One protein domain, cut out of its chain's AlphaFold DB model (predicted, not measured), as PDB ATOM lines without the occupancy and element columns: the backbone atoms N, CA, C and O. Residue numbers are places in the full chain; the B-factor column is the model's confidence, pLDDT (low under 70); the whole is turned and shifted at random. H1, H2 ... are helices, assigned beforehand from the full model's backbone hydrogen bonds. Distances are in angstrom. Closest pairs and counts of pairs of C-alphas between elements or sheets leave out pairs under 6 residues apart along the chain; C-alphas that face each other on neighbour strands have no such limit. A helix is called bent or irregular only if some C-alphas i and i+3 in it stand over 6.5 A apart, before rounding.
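Overview. This is residues 8 to 224 of the 579 residues of an uncharacterized protein of Clostridium sp. CAG:921 (UniProt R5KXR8). A long, thin rod of helices, in which one very long bent helix, H4, runs nearly from end to end. At one end H2 and H3 pack on its first arm, H4a; toward the other end its second arm, H4b, and the long H5 fold back on each other as a slender hairpin, and H1 packs on both of these near the middle of the rod. The printed part has 217 residues, with five named helices in the order H1, H2, H3, H4, H5 and no named strand: all helix. It is extended, with a radius of gyration of the C-alphas of 34.0 A and spans of 114 by 30 by 23 A.

Arrangement. H4, residues 81 to 162, is the hub, touching four other helices; by its hydrogen bonds it was assigned as one helix, but it is bent, with C-alphas 112 and 115 lying 7.9 A apart. Its arms, H4a, residues 81 to 112, and H4b, residues 115 to 162, stand at a steep tilt of 45 degrees. H4b is itself irregular, with C-alphas 133 and 136 lying 7.4 A apart and a kink of 47 degrees near residue 135. H4b and H5, residues 175 to 222, form a helical hairpin: they touch, closest at the C-alphas of Glu 149 and Leu 185, 5.1 A, at a shallow tilt of 23 degrees, opposite ways. H1, residues 11 to 24, completes an up and down bundle with them, each helix running against the one before it. Residues 202 to 216 of H5 touch H1, closest at the C-alphas of Phe 209 and Ala 15, 4.8 A. Residues 117 to 128 of H4b touch H1, closest at the C-alphas of Ala 124 and Ile 11, 5.2 A, at a tilt of 35.2 degrees, only just steep. Residues 83 to 98 of H4a touch H3, residues 60 to 75, in a helical hairpin, closest at the C-alphas of Leu 91 and Lys 65, 5.9 A. Residues 94 to 105 of H4a touch H2, residues 29 to 45, closest at the C-alphas of Asn 101 and Pro 30, 5.7 A. H2 and H3 are near each other; H4a and H5 are apart. Every O i to N i+4 pair is within hydrogen-bond range in H1, H2, H3, H4a and H5, and 42 of 44 are in H4b.

Along the chain. H4a begins at C-alpha 81 (57.940, -25.677, 96.372) and is 46.3 A long; H4b is 68.5 A long and ends at C-alpha 162 (17.042, -13.672, -5.532). H5 is 71.1 A long and ends at C-alpha 222 (47.150, -19.406, 61.290).

Size, cuts and confidence. The C-alphas farthest apart, of Thr 80 and Thr 171, are 115.8 A apart. The printed part has no cut; the links H2 to H3 and H4 to H5 are long. Mean pLDDT of the printed part is 79.5, with 39 residues under 70, among them 136 to 159.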
ATOM      1  N   LYS A   8      48.425  -3.179  36.534       48.22
ATOM      2  CA  LYS A   8      48.552  -3.404  37.988       48.22
ATOM      3  C   LYS A   8      47.264  -3.173  38.777       48.22
ATOM      4  O   LYS A   8      47.123  -3.716  39.867       48.22
ATOM      5  N   PHE A   9      46.337  -2.387  38.236       54.69
ATOM      6  CA  PHE A   9      45.066  -2.074  38.887       54.69
ATOM      7  C   PHE A   9      43.890  -2.859  38.295       54.69
ATOM      8  O   PHE A   9      42.750  -2.621  38.687       54.69
ATOM      9  N   SER A  10      44.114  -3.755  37.327       69.44
ATOM     10  CA  SER A  10      43.084  -4.697  36.868       69.44
ATOM     11  C   SER A  10      42.805  -5.749  37.952       69.44
ATOM     12  O   SER A  10      43.629  -5.954  38.838       69.44
ATOM     13  N   ILE A  11      41.667  -6.453  37.894       74.62
ATOM     14  CA  ILE A  11      41.366  -7.544  38.847       74.62
ATOM     15  C   ILE A  11      42.487  -8.598  38.819       74.62
ATOM     16  O   ILE A  11      42.955  -9.054  39.864       74.62
ATOM     17  N   LYS A  12      42.985  -8.912  37.618       80.38
ATOM     18  CA  LYS A  12      44.142  -9.783  37.397       80.38
ATOM     19  C   LYS A  12      45.428  -9.220  38.006       80.38
ATOM     20  O   LYS A  12      46.157  -9.953  38.672       80.38
ATOM     21  N   GLY A  13      45.697  -7.930  37.811       71.12
ATOM     22  CA  GLY A  13      46.841  -7.237  38.400       71.12
ATOM     23  C   GLY A  13      46.815  -7.248  39.925       71.12
ATOM     24  O   GLY A  13      47.827  -7.553  40.551       71.12
ATOM     25  N   CYS A  14      45.644  -7.021  40.526       77.06
ATOM     26  CA  CYS A  14      45.442  -7.113  41.969       77.06
ATOM     27  C   CYS A  14      45.703  -8.533  42.491       77.06
ATOM     28  O   CYS A  14      46.384  -8.696  43.502       77.06
ATOM     29  N   ALA A  15      45.221  -9.567  41.793       79.00
ATOM     30  CA  ALA A  15      45.518 -10.957  42.145       79.00
ATOM     31  C   ALA A  15      47.028 -11.265  42.064       79.00
ATOM     32  O   ALA A  15      47.576 -11.918  42.956       79.00
ATOM     33  N   GLY A  16      47.709 -10.752  41.033       78.06
ATOM     34  CA  GLY A  16      49.163 -10.844  40.891       78.06
ATOM     35  C   GLY A  16      49.904 -10.159  42.041       78.06
ATOM     36  O   GLY A  16      50.743 -10.783  42.681       78.06
ATOM     37  N   TYR A  17      49.520  -8.928  42.385       77.38
ATOM     38  CA  TYR A  17      50.120  -8.184  43.492       77.38
ATOM     39  C   TYR A  17      49.961  -8.897  44.840       77.38
ATOM     40  O   TYR A  17      50.917  -8.980  45.614       77.38
ATOM     41  N   ILE A  18      48.771  -9.435  45.130       80.75
ATOM     42  CA  ILE A  18      48.555 -10.200  46.364       80.75
ATOM     43  C   ILE A  18      49.449 -11.442  46.373       80.75
ATOM     44  O   ILE A  18      50.085 -11.718  47.385       80.75
ATOM     45  N   THR A  19      49.549 -12.153  45.249       82.50
ATOM     46  CA  THR A  19      50.421 -13.330  45.121       82.50
ATOM     47  C   THR A  19      51.887 -12.975  45.382       82.50
ATOM     48  O   THR A  19      52.552 -13.644  46.172       82.50
ATOM     49  N   ASP A  20      52.383 -11.892  44.783       78.38
ATOM     50  CA  ASP A  20      53.756 -11.421  44.984       78.38
ATOM     51  C   ASP A  20      54.007 -10.995  46.433       78.38
ATOM     52  O   ASP A  20      55.055 -11.304  46.995       78.38
ATOM     53  N   THR A  21      53.032 -10.333  47.060       75.88
ATOM     54  CA  THR A  21      53.115  -9.925  48.467       75.88
ATOM     55  C   THR A  21      53.139 -11.140  49.393       75.88
ATOM     56  O   THR A  21      53.965 -11.201  50.298       75.88
ATOM     57  N   VAL A  22      52.300 -12.150  49.141       79.00
ATOM     58  CA  VAL A  22      52.309 -13.425  49.881       79.00
ATOM     59  C   VAL A  22      53.679 -14.092  49.796       79.00
ATOM     60  O   VAL A  22      54.165 -14.604  50.797       79.00
ATOM     61  N   ASN A  23      54.318 -14.067  48.625       80.50
ATOM     62  CA  ASN A  23      55.639 -14.665  48.425       80.50
ATOM     63  C   ASN A  23      56.774 -13.891  49.119       80.50
ATOM     64  O   ASN A  23      57.854 -14.446  49.305       80.50
ATOM     65  N   GLN A  24      56.554 -12.624  49.483       81.06
ATOM     66  CA  GLN A  24      57.510 -11.811  50.243       81.06
ATOM     67  C   GLN A  24      57.381 -11.998  51.759       81.06
ATOM     68  O   GLN A  24      58.313 -11.667  52.490       81.06
ATOM     69  N   ILE A  25      56.246 -12.511  52.238       82.88
ATOM     70  CA  ILE A  25      56.022 -12.766  53.660       82.88
ATOM     71  C   ILE A  25      56.674 -14.100  54.027       82.88
ATOM     72  O   ILE A  25      56.267 -15.161  53.550       82.88
ATOM     73  N   ASP A  26      57.665 -14.058  54.917       85.50
ATOM     74  CA  ASP A  26      58.244 -15.268  55.497       85.50
ATOM     75  C   ASP A  26      57.354 -15.801  56.628       85.50
ATOM     76  O   ASP A  26      57.543 -15.500  57.807       85.50
ATOM     77  N   PHE A  27      56.368 -16.618  56.259       84.19
ATOM     78  CA  PHE A  27      55.474 -17.282  57.211       84.19
ATOM     79  C   PHE A  27      56.203 -18.253  58.164       84.19
ATOM     80  O   PHE A  27      55.647 -18.620  59.197       84.19
ATOM     81  N   ASN A  28      57.457 -18.633  57.878       85.38
ATOM     82  CA  ASN A  28      58.255 -19.493  58.756       85.38
ATOM     83  C   ASN A  28      59.078 -18.705  59.788       85.38
ATOM     84  O   ASN A  28      59.586 -19.300  60.746       85.38
ATOM     85  N   ALA A  29      59.198 -17.382  59.638       86.50
ATOM     86  CA  ALA A  29      59.965 -16.534  60.549       86.50
ATOM     87  C   ALA A  29      59.549 -16.667  62.034       86.50
ATOM     88  O   ALA A  29      60.444 -16.730  62.887       86.50
ATOM     89  N   PRO A  30      58.248 -16.781  62.391       85.94
ATOM     90  CA  PRO A  30      57.836 -16.997  63.778       85.94
ATOM     91  C   PRO A  30      58.343 -18.323  64.350       85.94
ATOM     92  O   PRO A  30      58.831 -18.355  65.475       85.94
ATOM     93  N   MET A  31      58.277 -19.407  63.570       85.38
ATOM     94  CA  MET A  31      58.730 -20.738  63.993       85.38
ATOM     95  C   MET A  31      60.244 -20.754  64.234       85.38
ATOM     96  O   MET A  31      60.717 -21.245  65.258       85.38
ATOM     97  N   LEU A  32      61.012 -20.157  63.319       87.81
ATOM     98  CA  LEU A  32      62.464 -20.011  63.457       87.81
ATOM     99  C   LEU A  32      62.839 -19.181  64.692       87.81
ATOM    100  O   LEU A  32      63.741 -19.567  65.435       87.81
ATOM    101  N   SER A  33      62.118 -18.084  64.938       90.69
ATOM    102  CA  SER A  33      62.332 -17.235  66.117       90.69
ATOM    103  C   SER A  33      62.007 -17.982  67.413       90.69
ATOM    104  O   SER A  33      62.808 -17.964  68.344       90.69
ATOM    105  N   ASN A  34      60.889 -18.720  67.453       91.00
ATOM    106  CA  ASN A  34      60.522 -19.557  68.599       91.00
ATOM    107  C   ASN A  34      61.606 -20.582  68.911       91.00
ATOM    108  O   ASN A  34      61.999 -20.718  70.066       91.00
ATOM    109  N   LYS A  35      62.124 -21.266  67.887       91.44
ATOM    110  CA  LYS A  35      63.204 -22.234  68.061       91.44
ATOM    111  C   LYS A  35      64.440 -21.600  68.694       91.44
ATOM    112  O   LYS A  35      64.915 -22.094  69.713       91.44
ATOM    113  N   MET A  36      64.927 -20.495  68.131       92.06
ATOM    114  CA  MET A  36      66.119 -19.812  68.643       92.06
ATOM    115  C   MET A  36      65.943 -19.324  70.086       92.06
ATOM    116  O   MET A  36      66.834 -19.517  70.913       92.06
ATOM    117  N   ASP A  37      64.797 -18.721  70.402       94.06
ATOM    118  CA  ASP A  37      64.537 -18.164  71.731       94.06
ATOM    119  C   ASP A  37      64.317 -19.256  72.787       94.06
ATOM    120  O   ASP A  37      64.783 -19.119  73.920       94.06
ATOM    121  N   VAL A  38      63.665 -20.369  72.426       93.75
ATOM    122  CA  VAL A  38      63.511 -21.534  73.312       93.75
ATOM    123  C   VAL A  38      64.863 -22.204  73.566       93.75
ATOM    124  O   VAL A  38      65.177 -22.515  74.714       93.75
ATOM    125  N   GLU A  39      65.695 -22.385  72.538       93.38
ATOM    126  CA  GLU A  39      67.051 -22.923  72.704       93.38
ATOM    127  C   GLU A  39      67.904 -22.015  73.607       93.38
ATOM    128  O   GLU A  39      68.570 -22.504  74.524       93.38
ATOM    129  N   ALA A  40      67.834 -20.693  73.415       93.69
ATOM    130  CA  ALA A  40      68.525 -19.720  74.261       93.69
ATOM    131  C   ALA A  40      68.031 -19.762  75.718       93.69
ATOM    132  O   ALA A  40      68.845 -19.759  76.646       93.69
ATOM    133  N   PHE A  41      66.714 -19.857  75.926       94.69
ATOM    134  CA  PHE A  41      66.113 -20.049  77.246       94.69
ATOM    135  C   PHE A  41      66.617 -21.335  77.915       94.69
ATOM    136  O   PHE A  41      66.988 -21.310  79.093       94.69
ATOM    137  N   CYS A  42      66.684 -22.444  77.172       91.44
ATOM    138  CA  CYS A  42      67.194 -23.714  77.675       91.44
ATOM    139  C   CYS A  42      68.651 -23.608  78.124       91.44
ATOM    140  O   CYS A  42      68.960 -23.966  79.261       91.44
ATOM    141  N   VAL A  43      69.525 -23.039  77.289       92.31
ATOM    142  CA  VAL A  43      70.941 -22.829  77.630       92.31
ATOM    143  C   VAL A  43      71.088 -21.958  78.882       92.31
ATOM    144  O   VAL A  43      71.871 -22.294  79.771       92.31
ATOM    145  N   ALA A  44      70.312 -20.875  78.991       91.50
ATOM    146  CA  ALA A  44      70.364 -19.966  80.137       91.50
ATOM    147  C   ALA A  44      69.938 -20.621  81.465       91.50
ATOM    148  O   ALA A  44      70.371 -20.181  82.530       91.50
ATOM    149  N   ASN A  45      69.118 -21.673  81.408       89.50
ATOM    150  CA  ASN A  45      68.584 -22.372  82.580       89.50
ATOM    151  C   ASN A  45      69.196 -23.769  82.801       89.50
ATOM    152  O   ASN A  45      68.761 -24.491  83.696       89.50
ATOM    153  N   GLY A  46      70.213 -24.151  82.019       87.50
ATOM    154  CA  GLY A  46      70.890 -25.445  82.153       87.50
ATOM    155  C   GLY A  46      70.075 -26.646  81.655       87.50
ATOM    156  O   GLY A  46      70.319 -27.772  82.084       87.50
ATOM    157  N   TYR A  47      69.105 -26.413  80.773       91.31
ATOM    158  CA  TYR A  47      68.377 -27.451  80.042       91.31
ATOM    159  C   TYR A  47      69.145 -27.819  78.760       91.31
ATOM    160  O   TYR A  47      69.862 -26.983  78.211       91.31
ATOM    161  N   ASP A  48      69.009 -29.055  78.272       88.81
ATOM    162  CA  ASP A  48      69.640 -29.508  77.028       88.81
ATOM    163  C   ASP A  48      68.764 -29.153  75.812       88.81
ATOM    164  O   ASP A  48      67.751 -29.827  75.572       88.81
ATOM    165  N   PRO A  49      69.141 -28.140  75.008       89.00
ATOM    166  CA  PRO A  49      68.388 -27.768  73.815       89.00
ATOM    167  C   PRO A  49      68.408 -28.863  72.738       89.00
ATOM    168  O   PRO A  49      67.471 -28.951  71.954       89.00
ATOM    169  N   ASN A  50      69.423 -29.741  72.708       88.31
ATOM    170  CA  ASN A  50      69.527 -30.793  71.685       88.31
ATOM    171  C   ASN A  50      68.529 -31.934  71.902       88.31
ATOM    172  O   ASN A  50      68.304 -32.743  71.002       88.31
ATOM    173  N   SER A  51      67.949 -32.014  73.099       85.81
ATOM    174  CA  SER A  51      66.893 -32.971  73.420       85.81
ATOM    175  C   SER A  51      65.506 -32.508  72.963       85.81
ATOM    176  O   SER A  51      64.563 -33.299  73.006       85.81
ATOM    177  N   LEU A  52      65.377 -31.252  72.511       89.06
ATOM    178  CA  LEU A  52      64.114 -30.691  72.048       89.06
ATOM    179  C   LEU A  52      63.802 -31.097  70.607       89.06
ATOM    180  O   LEU A  52      64.637 -31.009  69.705       89.06
ATOM    181  N   GLN A  53      62.550 -31.476  70.382       88.19
ATOM    182  CA  GLN A  53      61.974 -31.709  69.067       88.19
ATOM    183  C   GLN A  53      60.910 -30.654  68.777       88.19
ATOM    184  O   GLN A  53      59.925 -30.539  69.507       88.19
ATOM    185  N   PHE A  54      61.122 -29.914  67.689       87.62
ATOM    186  CA  PHE A  54      60.195 -28.924  67.149       87.62
ATOM    187  C   PHE A  54      59.386 -29.583  66.033       87.62
ATOM    188  O   PHE A  54      59.966 -30.038  65.043       87.62
ATOM    189  N   SER A  55      58.072 -29.694  66.224       78.88
ATOM    190  CA  SER A  55      57.169 -30.381  65.294       78.88
ATOM    191  C   SER A  55      56.758 -29.516  64.102       78.88
ATOM    192  O   SER A  55      56.415 -30.069  63.057       78.88
ATOM    193  N   GLY A  56      56.808 -28.186  64.225       74.56
ATOM    194  CA  GLY A  56      56.350 -27.243  63.204       74.56
ATOM    195  C   GLY A  56      54.830 -27.211  63.021       74.56
ATOM    196  O   GLY A  56      54.357 -26.671  62.025       74.56
ATOM    197  N   ASP A  57      54.066 -27.817  63.933       77.81
ATOM    198  CA  ASP A  57      52.608 -27.925  63.863       77.81
ATOM    199  C   ASP A  57      51.911 -27.211  65.035       77.81
ATOM    200  O   ASP A  57      52.543 -26.719  65.973       77.81
ATOM    201  N   ASP A  58      50.577 -27.188  65.013       72.06
ATOM    202  CA  ASP A  58      49.749 -26.536  66.040       72.06
ATOM    203  C   ASP A  58      49.956 -27.104  67.460       72.06
ATOM    204  O   ASP A  58      49.527 -26.499  68.448       72.06
ATOM    205  N   LYS A  59      50.593 -28.276  67.590       83.31
ATOM    206  CA  LYS A  59      50.880 -28.926  68.875       83.31
ATOM    207  C   LYS A  59      52.257 -28.579  69.426       83.31
ATOM    208  O   LYS A  59      52.495 -28.863  70.601       83.31
ATOM    209  N   GLU A  60      53.107 -27.903  68.652       87.94
ATOM    210  CA  GLU A  60      54.495 -27.607  69.014       87.94
ATOM    211  C   GLU A  60      54.617 -26.987  70.413       87.94
ATOM    212  O   GLU A  60      55.408 -27.445  71.234       87.94
ATOM    213  N   LEU A  61      53.778 -25.996  70.737       89.50
ATOM    214  CA  LEU A  61      53.795 -25.350  72.053       89.50
ATOM    215  C   LEU A  61      53.489 -26.335  73.193       89.50
ATOM    216  O   LEU A  61      54.106 -26.269  74.258       89.50
ATOM    217  N   SER A  62      52.518 -27.228  73.002       90.25
ATOM    218  CA  SER A  62      52.146 -28.225  74.010       90.25
ATOM    219  C   SER A  62      53.248 -29.270  74.183       90.25
ATOM    220  O   SER A  62      53.585 -29.636  75.310       90.25
ATOM    221  N   ASP A  63      53.837 -29.717  73.076       91.94
ATOM    222  CA  ASP A  63      54.882 -30.735  73.078       91.94
ATOM    223  C   ASP A  63      56.182 -30.194  73.681       91.94
ATOM    224  O   ASP A  63      56.786 -30.856  74.527       91.94
ATOM    225  N   LEU A  64      56.574 -28.960  73.348       93.12
ATOM    226  CA  LEU A  64      57.729 -28.293  73.957       93.12
ATOM    227  C   LEU A  64      57.533 -28.061  75.456       93.12
ATOM    228  O   LEU A  64      58.459 -28.286  76.235       93.12
ATOM    229  N   LYS A  65      56.326 -27.679  75.891       92.19
ATOM    230  CA  LYS A  65      55.996 -27.574  77.322       92.19
ATOM    231  C   LYS A  65      56.186 -28.901  78.050       92.19
ATOM    232  O   LYS A  65      56.735 -28.918  79.150       92.19
ATOM    233  N   MET A  66      55.764 -30.010  77.443       92.25
ATOM    234  CA  MET A  66      55.943 -31.343  78.019       92.25
ATOM    235  C   MET A  66      57.424 -31.745  78.075       92.25
ATOM    236  O   MET A  66      57.890 -32.221  79.110       92.25
ATOM    237  N   GLN A  67      58.173 -31.511  76.994       93.69
ATOM    238  CA  GLN A  67      59.604 -31.815  76.913       93.69
ATOM    239  C   GLN A  67      60.417 -31.007  77.932       93.69
ATOM    240  O   GLN A  67      61.224 -31.575  78.668       93.69
ATOM    241  N   ILE A  68      60.170 -29.699  78.045       91.75
ATOM    242  CA  ILE A  68      60.851 -28.849  79.029       91.75
ATOM    243  C   ILE A  68      60.417 -29.213  80.449       91.75
ATOM    244  O   ILE A  68      61.263 -29.300  81.336       91.75
ATOM    245  N   GLY A  69      59.138 -29.526  80.674       90.44
ATOM    246  CA  GLY A  69      58.673 -29.999  81.976       90.44
ATOM    247  C   GLY A  69      59.362 -31.289  82.436       90.44
ATOM    248  O   GLY A  69      59.684 -31.434  83.618       90.44
ATOM    249  N   ALA A  70      59.663 -32.202  81.507       89.50
ATOM    250  CA  ALA A  70      60.454 -33.394  81.803       89.50
ATOM    251  C   ALA A  70      61.893 -33.039  82.217       89.50
ATOM    252  O   ALA A  70      62.405 -33.607  83.181       89.50
ATOM    253  N   GLN A  71      62.523 -32.065  81.554       90.75
ATOM    254  CA  GLN A  71      63.864 -31.595  81.918       90.75
ATOM    255  C   GLN A  71      63.896 -30.889  83.283       90.75
ATOM    256  O   GLN A  71      64.815 -31.122  84.069       90.75
ATOM    257  N   VAL A  72      62.867 -30.106  83.628       89.19
ATOM    258  CA  VAL A  72      62.712 -29.532  84.979       89.19
ATOM    259  C   VAL A  72      62.666 -30.645  86.034       89.19
ATOM    260  O   VAL A  72      63.340 -30.552  87.058       89.19
ATOM    261  N   GLY A  73      61.934 -31.733  85.771       85.25
ATOM    262  CA  GLY A  73      61.848 -32.895  86.666       85.25
ATOM    263  C   GLY A  73      63.137 -33.707  86.816       85.25
ATOM    264  O   GLY A  73      63.263 -34.455  87.782       85.25
ATOM    265  N   LEU A  74      64.102 -33.552  85.906       84.62
ATOM    266  CA  LEU A  74      65.445 -34.124  86.054       84.62
ATOM    267  C   LEU A  74      66.344 -33.262  86.951       84.62
ATOM    268  O   LEU A  74      67.237 -33.794  87.607       84.62
ATOM    269  N   ASN A  75      66.089 -31.952  87.002       79.75
ATOM    270  CA  ASN A  75      66.922 -30.982  87.713       79.75
ATOM    271  C   ASN A  75      66.411 -30.649  89.127       79.75
ATOM    272  O   ASN A  75      67.191 -30.202  89.966       79.75
ATOM    273  N   PHE A  76      65.127 -30.891  89.415       84.56
ATOM    274  CA  PHE A  76      64.491 -30.563  90.695       84.56
ATOM    275  C   PHE A  76      63.647 -31.725  91.232       84.56
ATOM    276  O   PHE A  76      63.033 -32.480  90.482       84.56
ATOM    277  N   SER A  77      63.587 -31.863  92.560       83.31
ATOM    278  CA  SER A  77      62.818 -32.932  93.211       83.31
ATOM    279  C   SER A  77      61.319 -32.635  93.196       83.31
ATOM    280  O   SER A  77      60.878 -31.627  93.752       83.31
ATOM    281  N   ALA A  78      60.534 -33.537  92.607       79.88
ATOM    282  CA  ALA A  78      59.078 -33.428  92.555       79.88
ATOM    283  C   ALA A  78      58.447 -33.290  93.957       79.88
ATOM    284  O   ALA A  78      58.891 -33.924  94.917       79.88
ATOM    285  N   GLY A  79      57.392 -32.476  94.066       78.69
ATOM    286  CA  GLY A  79      56.675 -32.226  95.325       78.69
ATOM    287  C   GLY A  79      57.345 -31.207  96.255       78.69
ATOM    288  O   GLY A  79      56.927 -31.061  97.404       78.69
ATOM    289  N   THR A  80      58.379 -30.509  95.778       87.06
ATOM    290  CA  THR A  80      58.980 -29.363  96.472       87.06
ATOM    291  C   THR A  80      58.418 -28.049  95.933       87.06
ATOM    292  O   THR A  80      58.103 -27.935  94.750       87.06
ATOM    293  N   GLN A  81      58.354 -27.023  96.787       88.62
ATOM    294  CA  GLN A  81      57.940 -25.677  96.372       88.62
ATOM    295  C   GLN A  81      58.856 -25.107  95.273       88.62
ATOM    296  O   GLN A  81      58.391 -24.393  94.389       88.62
ATOM    297  N   GLU A  82      60.148 -25.447  95.307       87.75
ATOM    298  CA  GLU A  82      61.127 -25.039  94.296       87.75
ATOM    299  C   GLU A  82      60.847 -25.683  92.929       87.75
ATOM    300  O   GLU A  82      60.875 -24.987  91.915       87.75
ATOM    301  N   TYR A  83      60.498 -26.976  92.896       89.25
ATOM    302  CA  TYR A  83      60.074 -27.661  91.670       89.25
ATOM    303  C   TYR A  83      58.827 -27.015  91.062       89.25
ATOM    304  O   TYR A  83      58.835 -26.678  89.878       89.25
ATOM    305  N   ASP A  84      57.779 -26.794  91.862       87.62
ATOM    306  CA  ASP A  84      56.522 -26.217  91.371       87.62
ATOM    307  C   ASP A  84      56.736 -24.805  90.806       87.62
ATOM    308  O   ASP A  84      56.198 -24.459  89.750       87.62
ATOM    309  N   GLN A  85      57.570 -24.004  91.477       91.81
ATOM    310  CA  GLN A  85      57.918 -22.662  91.022       91.81
ATOM    311  C   GLN A  85      58.713 -22.701  89.709       91.81
ATOM    312  O   GLN A  85      58.344 -22.012  88.760       91.81
ATOM    313  N   LYS A  86      59.758 -23.533  89.614       91.19
ATOM    314  CA  LYS A  86      60.588 -23.651  88.401       91.19
ATOM    315  C   LYS A  86      59.819 -24.211  87.211       91.19
ATOM    316  O   LYS A  86      60.010 -23.749  86.087       91.19
ATOM    317  N   MET A  87      58.916 -25.155  87.462       91.94
ATOM    318  CA  MET A  87      58.014 -25.700  86.454       91.94
ATOM    319  C   MET A  87      57.100 -24.606  85.894       91.94
ATOM    320  O   MET A  87      57.028 -24.422  84.682       91.94
ATOM    321  N   GLN A  88      56.440 -23.837  86.763       92.44
ATOM    322  CA  GLN A  88      55.577 -22.734  86.332       92.44
ATOM    323  C   GLN A  88      56.352 -21.626  85.615       92.44
ATOM    324  O   GLN A  88      55.904 -21.164  84.568       92.44
ATOM    325  N   GLU A  89      57.520 -21.228  86.127       92.88
ATOM    326  CA  GLU A  89      58.403 -20.250  85.476       92.88
ATOM    327  C   GLU A  89      58.747 -20.691  84.045       92.88
ATOM    328  O   GLU A  89      58.544 -19.923  83.107       92.88
ATOM    329  N   ALA A  90      59.174 -21.944  83.856       92.69
ATOM    330  CA  ALA A  90      59.531 -22.460  82.537       92.69
ATOM    331  C   ALA A  90      58.332 -22.533  81.578       92.69
ATOM    332  O   ALA A  90      58.425 -22.103  80.429       92.69
ATOM    333  N   LEU A  91      57.184 -23.040  82.039       93.62
ATOM    334  CA  LEU A  91      55.978 -23.152  81.209       93.62
ATOM    335  C   LEU A  91      55.423 -21.781  80.796       93.62
ATOM    336  O   LEU A  91      54.937 -21.622  79.666       93.62
ATOM    337  N   ASN A  92      55.493 -20.798  81.696       94.94
ATOM    338  CA  ASN A  92      55.101 -19.424  81.407       94.94
ATOM    339  C   ASN A  92      56.064 -18.783  80.410       94.94
ATOM    340  O   ASN A  92      55.602 -18.180  79.445       94.94
ATOM    341  N   GLU A  93      57.372 -18.983  80.570       94.81
ATOM    342  CA  GLU A  93      58.360 -18.380  79.676       94.81
ATOM    343  C   GLU A  93      58.257 -18.915  78.243       94.81
ATOM    344  O   GLU A  93      58.233 -18.130  77.300       94.81
ATOM    345  N   ILE A  94      58.055 -20.224  78.054       93.56
ATOM    346  CA  ILE A  94      57.802 -20.792  76.715       93.56
ATOM    347  C   ILE A  94      56.537 -20.175  76.099       93.56
ATOM    348  O   ILE A  94      56.515 -19.824  74.922       93.56
ATOM    349  N   SER A  95      55.474 -20.007  76.896       94.25
ATOM    350  CA  SER A  95      54.236 -19.366  76.422       94.25
ATOM    351  C   SER A  95      54.470 -17.910  76.011       94.25
ATOM    352  O   SER A  95      53.922 -17.454  75.003       94.25
ATOM    353  N   ASN A  96      55.292 -17.192  76.779       94.75
ATOM    354  CA  ASN A  96      55.659 -15.808  76.515       94.75
ATOM    355  C   ASN A  96      56.490 -15.684  75.236       94.75
ATOM    356  O   ASN A  96      56.196 -14.805  74.433       94.75
ATOM    357  N   ILE A  97      57.461 -16.576  75.005       94.00
ATOM    358  CA  ILE A  97      58.272 -16.606  73.775       94.00
ATOM    359  C   ILE A  97      57.368 -16.731  72.542       94.00
ATOM    360  O   ILE A  97      57.423 -15.885  71.650       94.00
ATOM    361  N   PHE A  98      56.472 -17.724  72.528       91.19
ATOM    362  CA  PHE A  98      55.540 -17.935  71.415       91.19
ATOM    363  C   PHE A  98      54.624 -16.728  71.192       91.19
ATOM    364  O   PHE A  98      54.398 -16.317  70.053       91.19
ATOM    365  N   SER A  99      54.111 -16.138  72.275       90.44
ATOM    366  CA  SER A  99      53.225 -14.971  72.198       90.44
ATOM    367  C   SER A  99      53.958 -13.744  71.652       90.44
ATOM    368  O   SER A  99      53.468 -13.096  70.730       90.44
ATOM    369  N   LYS A 100      55.165 -13.471  72.159       92.69
ATOM    370  CA  LYS A 100      56.004 -12.333  71.767       92.69
ATOM    371  C   LYS A 100      56.430 -12.410  70.303       92.69
ATOM    372  O   LYS A 100      56.352 -11.414  69.589       92.69
ATOM    373  N   ASN A 101      56.855 -13.582  69.836       90.56
ATOM    374  CA  ASN A 101      57.280 -13.757  68.447       90.56
ATOM    375  C   ASN A 101      56.103 -13.695  67.470       90.56
ATOM    376  O   ASN A 101      56.237 -13.131  66.383       90.56
ATOM    377  N   LYS A 102      54.928 -14.192  67.877       88.31
ATOM    378  CA  LYS A 102      53.684 -14.024  67.117       88.31
ATOM    379  C   LYS A 102      53.273 -12.551  67.010       88.31
ATOM    380  O   LYS A 102      52.903 -12.100  65.928       88.31
ATOM    381  N   GLU A 103      53.354 -11.800  68.105       90.50
ATOM    382  CA  GLU A 103      53.043 -10.366  68.131       90.50
ATOM    383  C   GLU A 103      54.019  -9.560  67.267       90.50
ATOM    384  O   GLU A 103      53.582  -8.775  66.429       90.50
ATOM    385  N   LYS A 104      55.322  -9.844  67.358       90.31
ATOM    386  CA  LYS A 104      56.352  -9.211  66.524       90.31
ATOM    387  C   LYS A 104      56.116  -9.434  65.026       90.31
ATOM    388  O   LYS A 104      56.220  -8.495  64.242       90.31
ATOM    389  N   PHE A 105      55.764 -10.657  64.625       89.38
ATOM    390  CA  PHE A 105      55.417 -10.958  63.234       89.38
ATOM    391  C   PHE A 105      54.183 -10.177  62.768       89.38
ATOM    392  O   PHE A 105      54.161  -9.646  61.659       89.38
ATOM    393  N   LYS A 106      53.164 -10.060  63.628       89.88
ATOM    394  CA  LYS A 106      51.971  -9.259  63.338       89.88
ATOM    395  C   LYS A 106      52.297  -7.773  63.187       89.88
ATOM    396  O   LYS A 106      51.807  -7.155  62.248       89.88
ATOM    397  N   GLU A 107      53.115  -7.204  64.068       88.38
ATOM    398  CA  GLU A 107      53.556  -5.807  63.965       88.38
ATOM    399  C   GLU A 107      54.313  -5.547  62.658       88.38
ATOM    400  O   GLU A 107      54.059  -4.554  61.978       88.38
ATOM    401  N   GLU A 108      55.205  -6.463  62.271       86.50
ATOM    402  CA  GLU A 108      55.944  -6.377  61.013       86.50
ATOM    403  C   GLU A 108      55.012  -6.477  59.797       86.50
ATOM    404  O   GLU A 108      55.136  -5.693  58.853       86.50
ATOM    405  N   PHE A 109      54.030  -7.382  59.841       86.38
ATOM    406  CA  PHE A 109      53.006  -7.490  58.806       86.38
ATOM    407  C   PHE A 109      52.167  -6.209  58.682       86.38
ATOM    408  O   PHE A 109      51.950  -5.703  57.575       86.38
ATOM    409  N   ASP A 110      51.714  -5.669  59.813       83.19
ATOM    410  CA  ASP A 110      50.878  -4.474  59.865       83.19
ATOM    411  C   ASP A 110      51.622  -3.238  59.343       83.19
ATOM    412  O   ASP A 110      51.044  -2.432  58.606       83.19
ATOM    413  N   LEU A 111      52.914  -3.121  59.662       81.44
ATOM    414  CA  LEU A 111      53.773  -2.025  59.222       81.44
ATOM    415  C   LEU A 111      54.102  -2.095  57.724       81.44
ATOM    416  O   LEU A 111      54.085  -1.066  57.042       81.44
ATOM    417  N   ASN A 112      54.415  -3.290  57.217       79.31
ATOM    418  CA  ASN A 112      54.986  -3.450  55.880       79.31
ATOM    419  C   ASN A 112      53.944  -3.759  54.797       79.31
ATOM    420  O   ASN A 112      54.139  -3.361  53.647       79.31
ATOM    421  N   PHE A 113      52.842  -4.438  55.138       81.00
ATOM    422  CA  PHE A 113      51.958  -5.039  54.131       81.00
ATOM    423  C   PHE A 113      50.474  -4.689  54.288       81.00
ATOM    424  O   PHE A 113      49.817  -4.444  53.272       81.00
ATOM    425  N   ARG A 114      49.929  -4.631  55.516       80.12
ATOM    426  CA  ARG A 114      48.466  -4.554  55.747       80.12
ATOM    427  C   ARG A 114      47.780  -3.444  54.954       80.12
ATOM    428  O   ARG A 114      46.825  -3.715  54.230       80.12
ATOM    429  N   LYS A 115      48.269  -2.202  55.063       73.00
ATOM    430  CA  LYS A 115      47.635  -1.037  54.415       73.00
ATOM    431  C   LYS A 115      47.527  -1.224  52.897       73.00
ATOM    432  O   LYS A 115      46.475  -0.964  52.318       73.00
ATOM    433  N   THR A 116      48.593  -1.707  52.261       70.31
ATOM    434  CA  THR A 116      48.659  -1.877  50.803       70.31
ATOM    435  C   THR A 116      47.858  -3.084  50.320       70.31
ATOM    436  O   THR A 116      47.188  -3.002  49.289       70.31
ATOM    437  N   LEU A 117      47.870  -4.188  51.074       74.88
ATOM    438  CA  LEU A 117      47.039  -5.361  50.790       74.88
ATOM    439  C   LEU A 117      45.551  -5.014  50.848       74.88
ATOM    440  O   LEU A 117      44.823  -5.288  49.899       74.88
ATOM    441  N   GLU A 118      45.107  -4.360  51.921       76.81
ATOM    442  CA  GLU A 118      43.702  -3.976  52.084       76.81
ATOM    443  C   GLU A 118      43.246  -2.958  51.033       76.81
ATOM    444  O   GLU A 118      42.122  -3.049  50.540       76.81
ATOM    445  N   ALA A 119      44.112  -2.016  50.643       67.25
ATOM    446  CA  ALA A 119      43.827  -1.103  49.538       67.25
ATOM    447  C   ALA A 119      43.681  -1.854  48.202       67.25
ATOM    448  O   ALA A 119      42.747  -1.597  47.446       67.25
ATOM    449  N   THR A 120      44.562  -2.821  47.932       72.06
ATOM    450  CA  THR A 120      44.518  -3.627  46.700       72.06
ATOM    451  C   THR A 120      43.259  -4.491  46.633       72.06
ATOM    452  O   THR A 120      42.604  -4.551  45.593       72.06
ATOM    453  N   ILE A 121      42.886  -5.116  47.754       77.12
ATOM    454  CA  ILE A 121      41.632  -5.863  47.899       77.12
ATOM    455  C   ILE A 121      40.434  -4.941  47.646       77.12
ATOM    456  O   ILE A 121      39.541  -5.294  46.878       77.12
ATOM    457  N   GLY A 122      40.443  -3.739  48.228       68.38
ATOM    458  CA  GLY A 122      39.392  -2.745  48.036       68.38
ATOM    459  C   GLY A 122      39.204  -2.317  46.579       68.38
ATOM    460  O   GLY A 122      38.070  -2.243  46.106       68.38
ATOM    461  N   ILE A 123      40.301  -2.096  45.846       69.69
ATOM    462  CA  ILE A 123      40.271  -1.757  44.411       69.69
ATOM    463  C   ILE A 123      39.669  -2.905  43.597       69.69
ATOM    464  O   ILE A 123      38.806  -2.680  42.748       69.69
ATOM    465  N   ALA A 124      40.102  -4.139  43.858       75.19
ATOM    466  CA  ALA A 124      39.577  -5.304  43.163       75.19
ATOM    467  C   ALA A 124      38.082  -5.500  43.442       75.19
ATOM    468  O   ALA A 124      37.319  -5.694  42.501       75.19
ATOM    469  N   ASN A 125      37.646  -5.373  44.698       76.88
ATOM    470  CA  ASN A 125      36.237  -5.483  45.080       76.88
ATOM    471  C   ASN A 125      35.372  -4.385  44.448       76.88
ATOM    472  O   ASN A 125      34.261  -4.670  44.009       76.88
ATOM    473  N   PHE A 126      35.885  -3.155  44.337       73.06
ATOM    474  CA  PHE A 126      35.208  -2.081  43.610       73.06
ATOM    475  C   PHE A 126      34.995  -2.449  42.134       73.06
ATOM    476  O   PHE A 126      33.872  -2.377  41.641       73.06
ATOM    477  N   LYS A 127      36.041  -2.925  41.445       72.50
ATOM    478  CA  LYS A 127      35.953  -3.334  40.032       72.50
ATOM    479  C   LYS A 127      35.094  -4.577  39.816       72.50
ATOM    480  O   LYS A 127      34.414  -4.684  38.801       72.50
ATOM    481  N   ILE A 128      35.117  -5.517  40.761       79.38
ATOM    482  CA  ILE A 128      34.219  -6.676  40.773       79.38
ATOM    483  C   ILE A 128      32.776  -6.196  40.827       79.38
ATOM    484  O   ILE A 128      31.978  -6.631  40.009       79.38
ATOM    485  N   LYS A 129      32.465  -5.276  41.744       77.50
ATOM    486  CA  LYS A 129      31.122  -4.720  41.883       77.50
ATOM    487  C   LYS A 129      30.694  -3.954  40.632       77.50
ATOM    488  O   LYS A 129      29.622  -4.217  40.111       77.50
ATOM    489  N   GLU A 130      31.552  -3.088  40.095       73.88
ATOM    490  CA  GLU A 130      31.298  -2.370  38.839       73.88
ATOM    491  C   GLU A 130      31.017  -3.332  37.673       73.88
ATOM    492  O   GLU A 130      30.118  -3.097  36.864       73.88
ATOM    493  N   PHE A 131      31.766  -4.435  37.584       76.94
ATOM    494  CA  PHE A 131      31.508  -5.474  36.597       76.94
ATOM    495  C   PHE A 131      30.194  -6.208  36.868       76.94
ATOM    496  O   PHE A 131      29.430  -6.393  35.932       76.94
ATOM    497  N   GLU A 132      29.923  -6.628  38.105       80.19
ATOM    498  CA  GLU A 132      28.697  -7.341  38.488       80.19
ATOM    499  C   GLU A 132      27.446  -6.483  38.226       80.19
ATOM    500  O   GLU A 132      26.499  -6.985  37.620       80.19
ATOM    501  N   ASP A 133      27.489  -5.186  38.546       72.56
ATOM    502  CA  ASP A 133      26.411  -4.216  38.307       72.56
ATOM    503  C   ASP A 133      26.162  -3.973  36.801       72.56
ATOM    504  O   ASP A 133      25.036  -3.700  36.382       72.56
ATOM    505  N   ASN A 134      27.198  -4.101  35.961       64.94
ATOM    506  CA  ASN A 134      27.107  -3.904  34.506       64.94
ATOM    507  C   ASN A 134      27.057  -5.209  33.698       64.94
ATOM    508  O   ASN A 134      26.926  -5.175  32.473       64.94
ATOM    509  N   LYS A 135      27.169  -6.369  34.346       73.06
ATOM    510  CA  LYS A 135      27.338  -7.665  33.680       73.06
ATOM    511  C   LYS A 135      26.170  -7.994  32.769       73.06
ATOM    512  O   LYS A 135      26.378  -8.458  31.647       73.06
ATOM    513  N   ASP A 136      24.958  -7.754  33.250       64.50
ATOM    514  CA  ASP A 136      23.745  -8.028  32.488       64.50
ATOM    515  C   ASP A 136      23.647  -7.100  31.271       64.50
ATOM    516  O   ASP A 136      23.373  -7.583  30.176       64.50
ATOM    517  N   LYS A 137      24.045  -5.824  31.410       59.28
ATOM    518  CA  LYS A 137      24.143  -4.871  30.288       59.28
ATOM    519  C   LYS A 137      25.172  -5.307  29.241       59.28
ATOM    520  O   LYS A 137      24.919  -5.234  28.044       59.28
ATOM    521  N   LEU A 138      26.343  -5.788  29.665       62.91
ATOM    522  CA  LEU A 138      27.381  -6.277  28.745       62.91
ATOM    523  C   LEU A 138      26.934  -7.550  28.011       62.91
ATOM    524  O   LEU A 138      27.221  -7.720  26.825       62.91
ATOM    525  N   LYS A 139      26.212  -8.445  28.694       63.06
ATOM    526  CA  LYS A 139      25.604  -9.626  28.062       63.06
ATOM    527  C   LYS A 139      24.519  -9.235  27.068       63.06
ATOM    528  O   LYS A 139      24.471  -9.795  25.979       63.06
ATOM    529  N   GLU A 140      23.695  -8.257  27.413       54.66
ATOM    530  CA  GLU A 140      22.671  -7.709  26.530       54.66
ATOM    531  C   GLU A 140      23.286  -7.096  25.265       54.66
ATOM    532  O   GLU A 140      22.888  -7.460  24.162       54.66
ATOM    533  N   GLN A 141      24.343  -6.287  25.390       52.84
ATOM    534  CA  GLN A 141      25.104  -5.775  24.242       52.84
ATOM    535  C   GLN A 141      25.667  -6.898  23.359       52.84
ATOM    536  O   GLN A 141      25.619  -6.812  22.131       52.84
ATOM    537  N   CYS A 142      26.173  -7.975  23.965       56.31
ATOM    538  CA  CYS A 142      26.650  -9.139  23.221       56.31
ATOM    539  C   CYS A 142      25.510  -9.805  22.434       56.31
ATOM    540  O   CYS A 142      25.671 -10.089  21.247       56.31
ATOM    541  N   ASN A 143      24.347  -9.993  23.061       54.84
ATOM    542  CA  ASN A 143      23.163 -10.561  22.414       54.84
ATOM    543  C   ASN A 143      22.660  -9.660  21.273       54.84
ATOM    544  O   ASN A 143      22.318 -10.150  20.200       54.84
ATOM    545  N   LEU A 144      22.684  -8.334  21.451       50.56
ATOM    546  CA  LEU A 144      22.310  -7.376  20.407       50.56
ATOM    547  C   LEU A 144      23.233  -7.450  19.186       50.56
ATOM    548  O   LEU A 144      22.741  -7.376  18.055       50.56
ATOM    549  N   LEU A 145      24.541  -7.634  19.392       52.78
ATOM    550  CA  LEU A 145      25.515  -7.824  18.311       52.78
ATOM    551  C   LEU A 145      25.319  -9.172  17.597       52.78
ATOM    552  O   LEU A 145      25.422  -9.232  16.371       52.78
ATOM    553  N   ARG A 146      24.974 -10.244  18.324       60.22
ATOM    554  CA  ARG A 146      24.624 -11.559  17.739       60.22
ATOM    555  C   ARG A 146      23.319 -11.521  16.944       60.22
ATOM    556  O   ARG A 146      23.210 -12.146  15.884       60.22
ATOM    557  N   LEU A 147      22.351 -10.729  17.398       47.50
ATOM    558  CA  LEU A 147      21.116 -10.463  16.666       47.50
ATOM    559  C   LEU A 147      21.391  -9.707  15.357       47.50
ATOM    560  O   LEU A 147      20.828 -10.033  14.309       47.50
ATOM    561  N   GLU A 148      22.282  -8.720  15.404       51.84
ATOM    562  CA  GLU A 148      22.791  -8.004  14.230       51.84
ATOM    563  C   GLU A 148      23.475  -8.958  13.246       51.84
ATOM    564  O   GLU A 148      23.111  -8.998  12.070       51.84
ATOM    565  N   GLU A 149      24.380  -9.805  13.744       56.41
ATOM    566  CA  GLU A 149      25.063 -10.848  12.973       56.41
ATOM    567  C   GLU A 149      24.043 -11.746  12.245       56.41
ATOM    568  O   GLU A 149      24.124 -11.971  11.036       56.41
ATOM    569  N   SER A 150      23.012 -12.201  12.959       49.06
ATOM    570  CA  SER A 150      21.939 -13.044  12.417       49.06
ATOM    571  C   SER A 150      21.017 -12.319  11.429       49.06
ATOM    572  O   SER A 150      20.371 -12.954  10.586       49.06
ATOM    573  N   THR A 151      20.919 -10.994  11.527       51.94
ATOM    574  CA  THR A 151      20.148 -10.157  10.601       51.94
ATOM    575  C   THR A 151      20.909  -9.974   9.296       51.94
ATOM    576  O   THR A 151      20.338 -10.197   8.230       51.94
ATOM    577  N   TYR A 152      22.208  -9.676   9.368       57.53
ATOM    578  CA  TYR A 152      23.047  -9.573   8.179       57.53
ATOM    579  C   TYR A 152      23.201 -10.915   7.458       57.53
ATOM    580  O   TYR A 152      23.083 -10.943   6.237       57.53
ATOM    581  N   LYS A 153      23.336 -12.040   8.181       60.69
ATOM    582  CA  LYS A 153      23.306 -13.386   7.570       60.69
ATOM    583  C   LYS A 153      22.030 -13.630   6.765       60.69
ATOM    584  O   LYS A 153      22.106 -14.117   5.645       60.69
ATOM    585  N   ALA A 154      20.871 -13.275   7.319       51.84
ATOM    586  CA  ALA A 154      19.597 -13.456   6.625       51.84
ATOM    587  C   ALA A 154      19.468 -12.549   5.396       51.84
ATOM    588  O   ALA A 154      19.019 -13.012   4.359       51.84
ATOM    589  N   LYS A 155      19.919 -11.292   5.489       55.97
ATOM    590  CA  LYS A 155      19.915 -10.350   4.362       55.97
ATOM    591  C   LYS A 155      20.821 -10.810   3.214       55.97
ATOM    592  O   LYS A 155      20.438 -10.734   2.054       55.97
ATOM    593  N   ILE A 156      22.006 -11.328   3.541       64.06
ATOM    594  CA  ILE A 156      22.925 -11.949   2.575       64.06
ATOM    595  C   ILE A 156      22.241 -13.130   1.876       64.06
ATOM    596  O   ILE A 156      22.344 -13.260   0.659       64.06
ATOM    597  N   GLU A 157      21.532 -13.972   2.628       64.00
ATOM    598  CA  GLU A 157      20.857 -15.151   2.081       64.00
ATOM    599  C   GLU A 157      19.617 -14.798   1.243       64.00
ATOM    600  O   GLU A 157      19.371 -15.422   0.216       64.00
ATOM    601  N   GLU A 158      18.864 -13.767   1.625       65.06
ATOM    602  CA  GLU A 158      17.746 -13.228   0.842       65.06
ATOM    603  C   GLU A 158      18.219 -12.743  -0.533       65.06
ATOM    604  O   GLU A 158      17.663 -13.148  -1.557       65.06
ATOM    605  N   ILE A 159      19.299 -11.955  -0.559       67.50
ATOM    606  CA  ILE A 159      19.914 -11.488  -1.805       67.50
ATOM    607  C   ILE A 159      20.395 -12.692  -2.624       67.50
ATOM    608  O   ILE A 159      20.058 -12.813  -3.797       67.50
ATOM    609  N   ARG A 160      21.090 -13.658  -2.010       73.38
ATOM    610  CA  ARG A 160      21.506 -14.885  -2.714       73.38
ATOM    611  C   ARG A 160      20.342 -15.643  -3.328       73.38
ATOM    612  O   ARG A 160      20.450 -16.100  -4.461       73.38
ATOM    613  N   ASN A 161      19.231 -15.782  -2.611       72.38
ATOM    614  CA  ASN A 161      18.049 -16.484  -3.105       72.38
ATOM    615  C   ASN A 161      17.426 -15.779  -4.317       72.38
ATOM    616  O   ASN A 161      17.015 -16.460  -5.259       72.38
ATOM    617  N   ALA A 162      17.433 -14.442  -4.348       71.12
ATOM    618  CA  ALA A 162      17.042 -13.672  -5.532       71.12
ATOM    619  C   ALA A 162      17.957 -13.944  -6.745       71.12
ATOM    620  O   ALA A 162      17.503 -13.889  -7.888       71.12
ATOM    621  N   HIS A 163      19.206 -14.347  -6.491       78.75
ATOM    622  CA  HIS A 163      20.219 -14.749  -7.476       78.75
ATOM    623  C   HIS A 163      20.372 -16.274  -7.628       78.75
ATOM    624  O   HIS A 163      21.414 -16.777  -8.056       78.75
ATOM    625  N   GLY A 164      19.338 -17.050  -7.284       73.12
ATOM    626  CA  GLY A 164      19.336 -18.508  -7.464       73.12
ATOM    627  C   GLY A 164      20.284 -19.263  -6.523       73.12
ATOM    628  O   GLY A 164      20.782 -20.332  -6.875       73.12
ATOM    629  N   GLY A 165      20.549 -18.702  -5.344       71.62
ATOM    630  CA  GLY A 165      21.439 -19.244  -4.314       71.62
ATOM    631  C   GLY A 165      22.913 -18.859  -4.483       71.62
ATOM    632  O   GLY A 165      23.761 -19.397  -3.774       71.62
ATOM    633  N   SER A 166      23.236 -17.963  -5.420       75.31
ATOM    634  CA  SER A 166      24.605 -17.490  -5.673       75.31
ATOM    635  C   SER A 166      24.799 -16.055  -5.186       75.31
ATOM    636  O   SER A 166      23.838 -15.301  -5.077       75.31
ATOM    637  N   ASP A 167      26.040 -15.665  -4.891       86.00
ATOM    638  CA  ASP A 167      26.368 -14.262  -4.610       86.00
ATOM    639  C   ASP A 167      26.028 -13.387  -5.843       86.00
ATOM    640  O   ASP A 167      26.280 -13.827  -6.972       86.00
ATOM    641  N   PRO A 168      25.483 -12.167  -5.658       83.19
ATOM    642  CA  PRO A 168      25.221 -11.239  -6.757       83.19
ATOM    643  C   PRO A 168      26.518 -10.867  -7.486       83.19
ATOM    644  O   PRO A 168      27.586 -10.745  -6.878       83.19
ATOM    645  N   ASN A 169      26.438 -10.643  -8.796       83.31
ATOM    646  CA  ASN A 169      27.544 -10.097  -9.575       83.31
ATOM    647  C   ASN A 169      27.692  -8.595  -9.326       83.31
ATOM    648  O   ASN A 169      26.725  -7.898  -9.057       83.31
ATOM    649  N   ILE A 170      28.893  -8.056  -9.545       83.81
ATOM    650  CA  ILE A 170      29.173  -6.617  -9.367       83.81
ATOM    651  C   ILE A 170      28.297  -5.687 -10.223       83.81
ATOM    652  O   ILE A 170      28.179  -4.498  -9.939       83.81
ATOM    653  N   THR A 171      27.713  -6.217 -11.297       77.25
ATOM    654  CA  THR A 171      26.798  -5.497 -12.189       77.25
ATOM    655  C   THR A 171      25.353  -5.485 -11.696       77.25
ATOM    656  O   THR A 171      24.544  -4.751 -12.263       77.25
ATOM    657  N   ASP A 172      25.026  -6.290 -10.686       74.88
ATOM    658  CA  ASP A 172      23.675  -6.426 -10.155       74.88
ATOM    659  C   ASP A 172      23.361  -5.265  -9.204       74.88
ATOM    660  O   ASP A 172      24.218  -4.775  -8.463       74.88
ATOM    661  N   SER A 173      22.122  -4.772  -9.253       77.38
ATOM    662  CA  SER A 173      21.716  -3.544  -8.555       77.38
ATOM    663  C   SER A 173      21.798  -3.637  -7.028       77.38
ATOM    664  O   SER A 173      21.909  -2.617  -6.355       77.38
ATOM    665  N   ASP A 174      21.747  -4.851  -6.490       72.06
ATOM    666  CA  ASP A 174      21.798  -5.199  -5.070       72.06
ATOM    667  C   ASP A 174      23.208  -5.595  -4.584       72.06
ATOM    668  O   ASP A 174      23.417  -5.779  -3.384       72.06
ATOM    669  N   TYR A 175      24.218  -5.634  -5.466       75.25
ATOM    670  CA  TYR A 175      25.600  -5.973  -5.098       75.25
ATOM    671  C   TYR A 175      26.179  -5.058  -4.008       75.25
ATOM    672  O   TYR A 175      26.811  -5.521  -3.059       75.25
ATOM    673  N   SER A 176      25.940  -3.744  -4.102       75.94
ATOM    674  CA  SER A 176      26.431  -2.803  -3.083       75.94
ATOM    675  C   SER A 176      25.784  -3.035  -1.717       75.94
ATOM    676  O   SER A 176      26.397  -2.729  -0.695       75.94
ATOM    677  N   GLU A 177      24.543  -3.508  -1.692       72.00
ATOM    678  CA  GLU A 177      23.817  -3.808  -0.463       72.00
ATOM    679  C   GLU A 177      24.297  -5.131   0.148       72.00
ATOM    680  O   GLU A 177      24.443  -5.234   1.369       72.00
ATOM    681  N   PHE A 178      24.625  -6.102  -0.703       70.81
ATOM    682  CA  PHE A 178      25.231  -7.374  -0.333       70.81
ATOM    683  C   PHE A 178      26.623  -7.220   0.296       70.81
ATOM    684  O   PHE A 178      26.870  -7.765   1.372       70.81
ATOM    685  N   GLU A 179      27.515  -6.440  -0.324       80.75
ATOM    686  CA  GLU A 179      28.864  -6.195   0.211       80.75
ATOM    687  C   GLU A 179      28.822  -5.460   1.556       80.75
ATOM    688  O   GLU A 179      29.446  -5.899   2.522       80.75
ATOM    689  N   LYS A 180      27.984  -4.422   1.687       75.50
ATOM    690  CA  LYS A 180      27.780  -3.742   2.978       75.50
ATOM    691  C   LYS A 180      27.258  -4.691   4.058       75.50
ATOM    692  O   LYS A 180      27.675  -4.608   5.211       75.50
ATOM    693  N   ALA A 181      26.350  -5.606   3.708       60.72
ATOM    694  CA  ALA A 181      25.851  -6.600   4.653       60.72
ATOM    695  C   ALA A 181      26.950  -7.583   5.094       60.72
ATOM    696  O   ALA A 181      26.980  -7.955   6.266       60.72
ATOM    697  N   LYS A 182      27.874  -7.972   4.201       72.25
ATOM    698  CA  LYS A 182      29.045  -8.800   4.541       72.25
ATOM    699  C   LYS A 182      30.032  -8.075   5.456       72.25
ATOM    700  O   LYS A 182      30.441  -8.651   6.462       72.25
ATOM    701  N   GLU A 183      30.380  -6.827   5.151       76.31
ATOM    702  CA  GLU A 183      31.280  -6.027   5.994       76.31
ATOM    703  C   GLU A 183      30.694  -5.826   7.397       76.31
ATOM    704  O   GLU A 183      31.370  -6.041   8.408       76.31
ATOM    705  N   ASN A 184      29.403  -5.488   7.475       63.91
ATOM    706  CA  ASN A 184      28.723  -5.321   8.753       63.91
ATOM    707  C   ASN A 184      28.619  -6.643   9.524       63.91
ATOM    708  O   ASN A 184      28.834  -6.655  10.733       63.91
ATOM    709  N   LEU A 185      28.364  -7.764   8.841       63.22
ATOM    710  CA  LEU A 185      28.374  -9.093   9.452       63.22
ATOM    711  C   LEU A 185      29.713  -9.389  10.143       63.22
ATOM    712  O   LEU A 185      29.733  -9.821  11.299       63.22
ATOM    713  N   GLU A 186      30.825  -9.154   9.443       78.25
ATOM    714  CA  GLU A 186      32.168  -9.370   9.982       78.25
ATOM    715  C   GLU A 186      32.444  -8.445  11.176       78.25
ATOM    716  O   GLU A 186      32.922  -8.896  12.223       78.25
ATOM    717  N   GLY A 187      32.065  -7.168  11.062       67.00
ATOM    718  CA  GLY A 187      32.188  -6.181  12.134       67.00
ATOM    719  C   GLY A 187      31.414  -6.560  13.402       67.00
ATOM    720  O   GLY A 187      31.973  -6.506  14.502       67.00
ATOM    721  N   CYS A 188      30.155  -6.982  13.264       56.97
ATOM    722  CA  CYS A 188      29.309  -7.409  14.383       56.97
ATOM    723  C   CYS A 188      29.849  -8.680  15.038       56.97
ATOM    724  O   CYS A 188      29.960  -8.733  16.264       56.97
ATOM    725  N   SER A 189      30.255  -9.675  14.240       67.31
ATOM    726  CA  SER A 189      30.798 -10.930  14.768       67.31
ATOM    727  C   SER A 189      32.082 -10.692  15.564       67.31
ATOM    728  O   SER A 189      32.244 -11.221  16.665       67.31
ATOM    729  N   LYS A 190      32.976  -9.829  15.061       76.25
ATOM    730  CA  LYS A 190      34.206  -9.460  15.768       76.25
ATOM    731  C   LYS A 190      33.914  -8.766  17.099       76.25
ATOM    732  O   LYS A 190      34.421  -9.204  18.126       76.25
ATOM    733  N   LYS A 191      33.049  -7.745  17.100       66.94
ATOM    734  CA  LYS A 191      32.658  -7.023  18.323       66.94
ATOM    735  C   LYS A 191      31.986  -7.942  19.348       66.94
ATOM    736  O   LYS A 191      32.299  -7.848  20.532       66.94
ATOM    737  N   ALA A 192      31.102  -8.839  18.902       65.25
ATOM    738  CA  ALA A 192      30.439  -9.811  19.771       65.25
ATOM    739  C   ALA A 192      31.459 -10.752  20.422       65.25
ATOM    740  O   ALA A 192      31.469 -10.906  21.639       65.25
ATOM    741  N   ASN A 193      32.359 -11.330  19.620       76.69
ATOM    742  CA  ASN A 193      33.408 -12.218  20.118       76.69
ATOM    743  C   ASN A 193      34.348 -11.500  21.098       76.69
ATOM    744  O   ASN A 193      34.687 -12.062  22.137       76.69
ATOM    745  N   ASP A 194      34.756 -10.264  20.799       76.75
ATOM    746  CA  ASP A 194      35.628  -9.472  21.672       76.75
ATOM    747  C   ASP A 194      34.956  -9.190  23.025       76.75
ATOM    748  O   ASP A 194      35.579  -9.348  24.079       76.75
ATOM    749  N   LEU A 195      33.669  -8.831  23.013       70.12
ATOM    750  CA  LEU A 195      32.894  -8.568  24.222       70.12
ATOM    751  C   LEU A 195      32.661  -9.843  25.045       70.12
ATOM    752  O   LEU A 195      32.872  -9.843  26.257       70.12
ATOM    753  N   GLU A 196      32.298 -10.944  24.391       77.69
ATOM    754  CA  GLU A 196      32.098 -12.248  25.025       77.69
ATOM    755  C   GLU A 196      33.393 -12.758  25.678       77.69
ATOM    756  O   GLU A 196      33.391 -13.218  26.824       77.69
ATOM    757  N   ASN A 197      34.521 -12.621  24.975       80.75
ATOM    758  CA  ASN A 197      35.839 -12.962  25.499       80.75
ATOM    759  C   ASN A 197      36.225 -12.071  26.680       80.75
ATOM    760  O   ASN A 197      36.770 -12.570  27.664       80.75
ATOM    761  N   ARG A 198      35.912 -10.772  26.624       77.69
ATOM    762  CA  ARG A 198      36.162  -9.840  27.728       77.69
ATOM    763  C   ARG A 198      35.357 -10.218  28.971       77.69
ATOM    764  O   ARG A 198      35.946 -10.290  30.044       77.69
ATOM    765  N   ILE A 199      34.065 -10.537  28.832       76.75
ATOM    766  CA  ILE A 199      33.217 -11.010  29.943       76.75
ATOM    767  C   ILE A 199      33.811 -12.280  30.562       76.75
ATOM    768  O   ILE A 199      34.060 -12.307  31.766       76.75
ATOM    769  N   LYS A 200      34.101 -13.304  29.746       83.00
ATOM    770  CA  LYS A 200      34.674 -14.578  30.220       83.00
ATOM    771  C   LYS A 200      36.030 -14.385  30.901       83.00
ATOM    772  O   LYS A 200      36.293 -14.992  31.937       83.00
ATOM    773  N   SER A 201      36.888 -13.536  30.332       84.19
ATOM    774  CA  SER A 201      38.192 -13.211  30.914       84.19
ATOM    775  C   SER A 201      38.024 -12.545  32.274       84.19
ATOM    776  O   SER A 201      38.649 -12.979  33.237       84.19
ATOM    777  N   THR A 202      37.148 -11.541  32.382       78.31
ATOM    778  CA  THR A 202      36.888 -10.864  33.656       78.31
ATOM    779  C   THR A 202      36.309 -11.831  34.687       78.31
ATOM    780  O   THR A 202      36.806 -11.871  35.805       78.31
ATOM    781  N   GLU A 203      35.345 -12.685  34.334       83.94
ATOM    782  CA  GLU A 203      34.822 -13.715  35.250       83.94
ATOM    783  C   GLU A 203      35.922 -14.659  35.762       83.94
ATOM    784  O   GLU A 203      35.974 -14.963  36.957       83.94
ATOM    785  N   SER A 204      36.830 -15.088  34.882       86.81
ATOM    786  CA  SER A 204      37.984 -15.906  35.262       86.81
ATOM    787  C   SER A 204      38.926 -15.162  36.213       86.81
ATOM    788  O   SER A 204      39.380 -15.739  37.205       86.81
ATOM    789  N   ASP A 205      39.199 -13.882  35.951       85.12
ATOM    790  CA  ASP A 205      40.046 -13.044  36.803       85.12
ATOM    791  C   ASP A 205      39.421 -12.845  38.196       85.12
ATOM    792  O   ASP A 205      40.127 -12.906  39.203       85.12
ATOM    793  N   ILE A 206      38.094 -12.695  38.281       86.44
ATOM    794  CA  ILE A 206      37.354 -12.603  39.552       86.44
ATOM    795  C   ILE A 206      37.506 -13.888  40.367       86.44
ATOM    796  O   ILE A 206      37.765 -13.828  41.572       86.44
ATOM    797  N   ILE A 207      37.356 -15.053  39.732       86.25
ATOM    798  CA  ILE A 207      37.521 -16.352  40.400       86.25
ATOM    799  C   ILE A 207      38.953 -16.495  40.929       86.25
ATOM    800  O   ILE A 207      39.146 -16.883  42.084       86.25
ATOM    801  N   ALA A 208      39.952 -16.152  40.111       86.31
ATOM    802  CA  ALA A 208      41.357 -16.197  40.505       86.31
ATOM    803  C   ALA A 208      41.648 -15.257  41.686       86.31
ATOM    804  O   ALA A 208      42.262 -15.680  42.666       86.31
ATOM    805  N   PHE A 209      41.150 -14.019  41.636       88.12
ATOM    806  CA  PHE A 209      41.282 -13.054  42.725       88.12
ATOM    807  C   PHE A 209      40.640 -13.560  44.024       88.12
ATOM    808  O   PHE A 209      41.308 -13.596  45.058       88.12
ATOM    809  N   LYS A 210      39.377 -14.012  43.978       89.75
ATOM    810  CA  LYS A 210      38.658 -14.526  45.161       89.75
ATOM    811  C   LYS A 210      39.397 -15.704  45.798       89.75
ATOM    812  O   LYS A 210      39.472 -15.786  47.025       89.75
ATOM    813  N   LYS A 211      39.989 -16.584  44.982       91.25
ATOM    814  CA  LYS A 211      40.826 -17.689  45.461       91.25
ATOM    815  C   LYS A 211      42.068 -17.175  46.194       91.25
ATOM    816  O   LYS A 211      42.257 -17.516  47.356       91.25
ATOM    817  N   VAL A 212      42.865 -16.315  45.557       89.00
ATOM    818  CA  VAL A 212      44.103 -15.777  46.149       89.00
ATOM    819  C   VAL A 212      43.822 -14.996  47.440       89.00
ATOM    820  O   VAL A 212      44.537 -15.166  48.425       89.00
ATOM    821  N   ALA A 213      42.756 -14.192  47.481       88.00
ATOM    822  CA  ALA A 213      42.352 -13.464  48.685       88.00
ATOM    823  C   ALA A 213      41.938 -14.409  49.832       88.00
ATOM    824  O   ALA A 213      42.286 -14.175  50.990       88.00
ATOM    825  N   THR A 214      41.237 -15.504  49.519       90.00
ATOM    826  CA  THR A 214      40.834 -16.519  50.509       90.00
ATOM    827  C   THR A 214      42.031 -17.316  51.032       90.00
ATOM    828  O   THR A 214      42.132 -17.553  52.239       90.00
ATOM    829  N   ASP A 215      42.961 -17.686  50.151       88.94
ATOM    830  CA  ASP A 215      44.201 -18.379  50.517       88.94
ATOM    831  C   ASP A 215      45.068 -17.492  51.428       88.94
ATOM    832  O   ASP A 215      45.554 -17.956  52.461       88.94
ATOM    833  N   LEU A 216      45.196 -16.194  51.106       87.69
ATOM    834  CA  LEU A 216      45.864 -15.206  51.962       87.69
ATOM    835  C   LEU A 216      45.197 -15.127  53.342       87.69
ATOM    836  O   LEU A 216      45.887 -15.196  54.358       87.69
ATOM    837  N   LYS A 217      43.865 -14.992  53.387       90.31
ATOM    838  CA  LYS A 217      43.111 -14.913  54.647       90.31
ATOM    839  C   LYS A 217      43.343 -16.144  55.522       90.31
ATOM    840  O   LYS A 217      43.527 -15.999  56.726       90.31
ATOM    841  N   SER A 218      43.343 -17.332  54.921       88.88
ATOM    842  CA  SER A 218      43.541 -18.596  55.638       88.88
ATOM    843  C   SER A 218      44.950 -18.681  56.229       88.88
ATOM    844  O   SER A 218      45.084 -18.912  57.426       88.88
ATOM    845  N   LYS A 219      45.984 -18.371  55.433       86.88
ATOM    846  CA  LYS A 219      47.376 -18.337  55.912       86.88
ATOM    847  C   LYS A 219      47.582 -17.322  57.033       86.88
ATOM    848  O   LYS A 219      48.208 -17.622  58.036       86.88
ATOM    849  N   LEU A 220      47.039 -16.112  56.904       87.38
ATOM    850  CA  LEU A 220      47.174 -15.091  57.949       87.38
ATOM    851  C   LEU A 220      46.436 -15.467  59.245       87.38
ATOM    852  O   LEU A 220      46.921 -15.148  60.336       87.38
ATOM    853  N   ALA A 221      45.318 -16.193  59.149       87.50
ATOM    854  CA  ALA A 221      44.571 -16.666  60.310       87.50
ATOM    855  C   ALA A 221      45.372 -17.663  61.172       87.50
ATOM    856  O   ALA A 221      45.278 -17.591  62.400       87.50
ATOM    857  N   GLU A 222      46.216 -18.513  60.571       83.19
ATOM    858  CA  GLU A 222      47.150 -19.406  61.290       83.19
ATOM    859  C   GLU A 222      48.087 -18.601  62.217       83.19
ATOM    860  O   GLU A 222      48.373 -18.988  63.353       83.19
ATOM    861  N   HIS A 223      48.452 -17.386  61.802       81.69
ATOM    862  CA  HIS A 223      49.272 -16.458  62.582       81.69
ATOM    863  C   HIS A 223      48.456 -15.463  63.426       81.69
ATOM    864  O   HIS A 223      49.022 -14.558  64.037       81.69
ATOM    865  N   GLY A 224      47.136 -15.643  63.550       81.19
ATOM    866  CA  GLY A 224      46.262 -14.760  64.335       81.19
ATOM    867  C   GLY A 224      46.119 -13.346  63.760       81.19
ATOM    868  O   GLY A 224      45.836 -12.403  64.504       81.19
TER     869      GLY A 224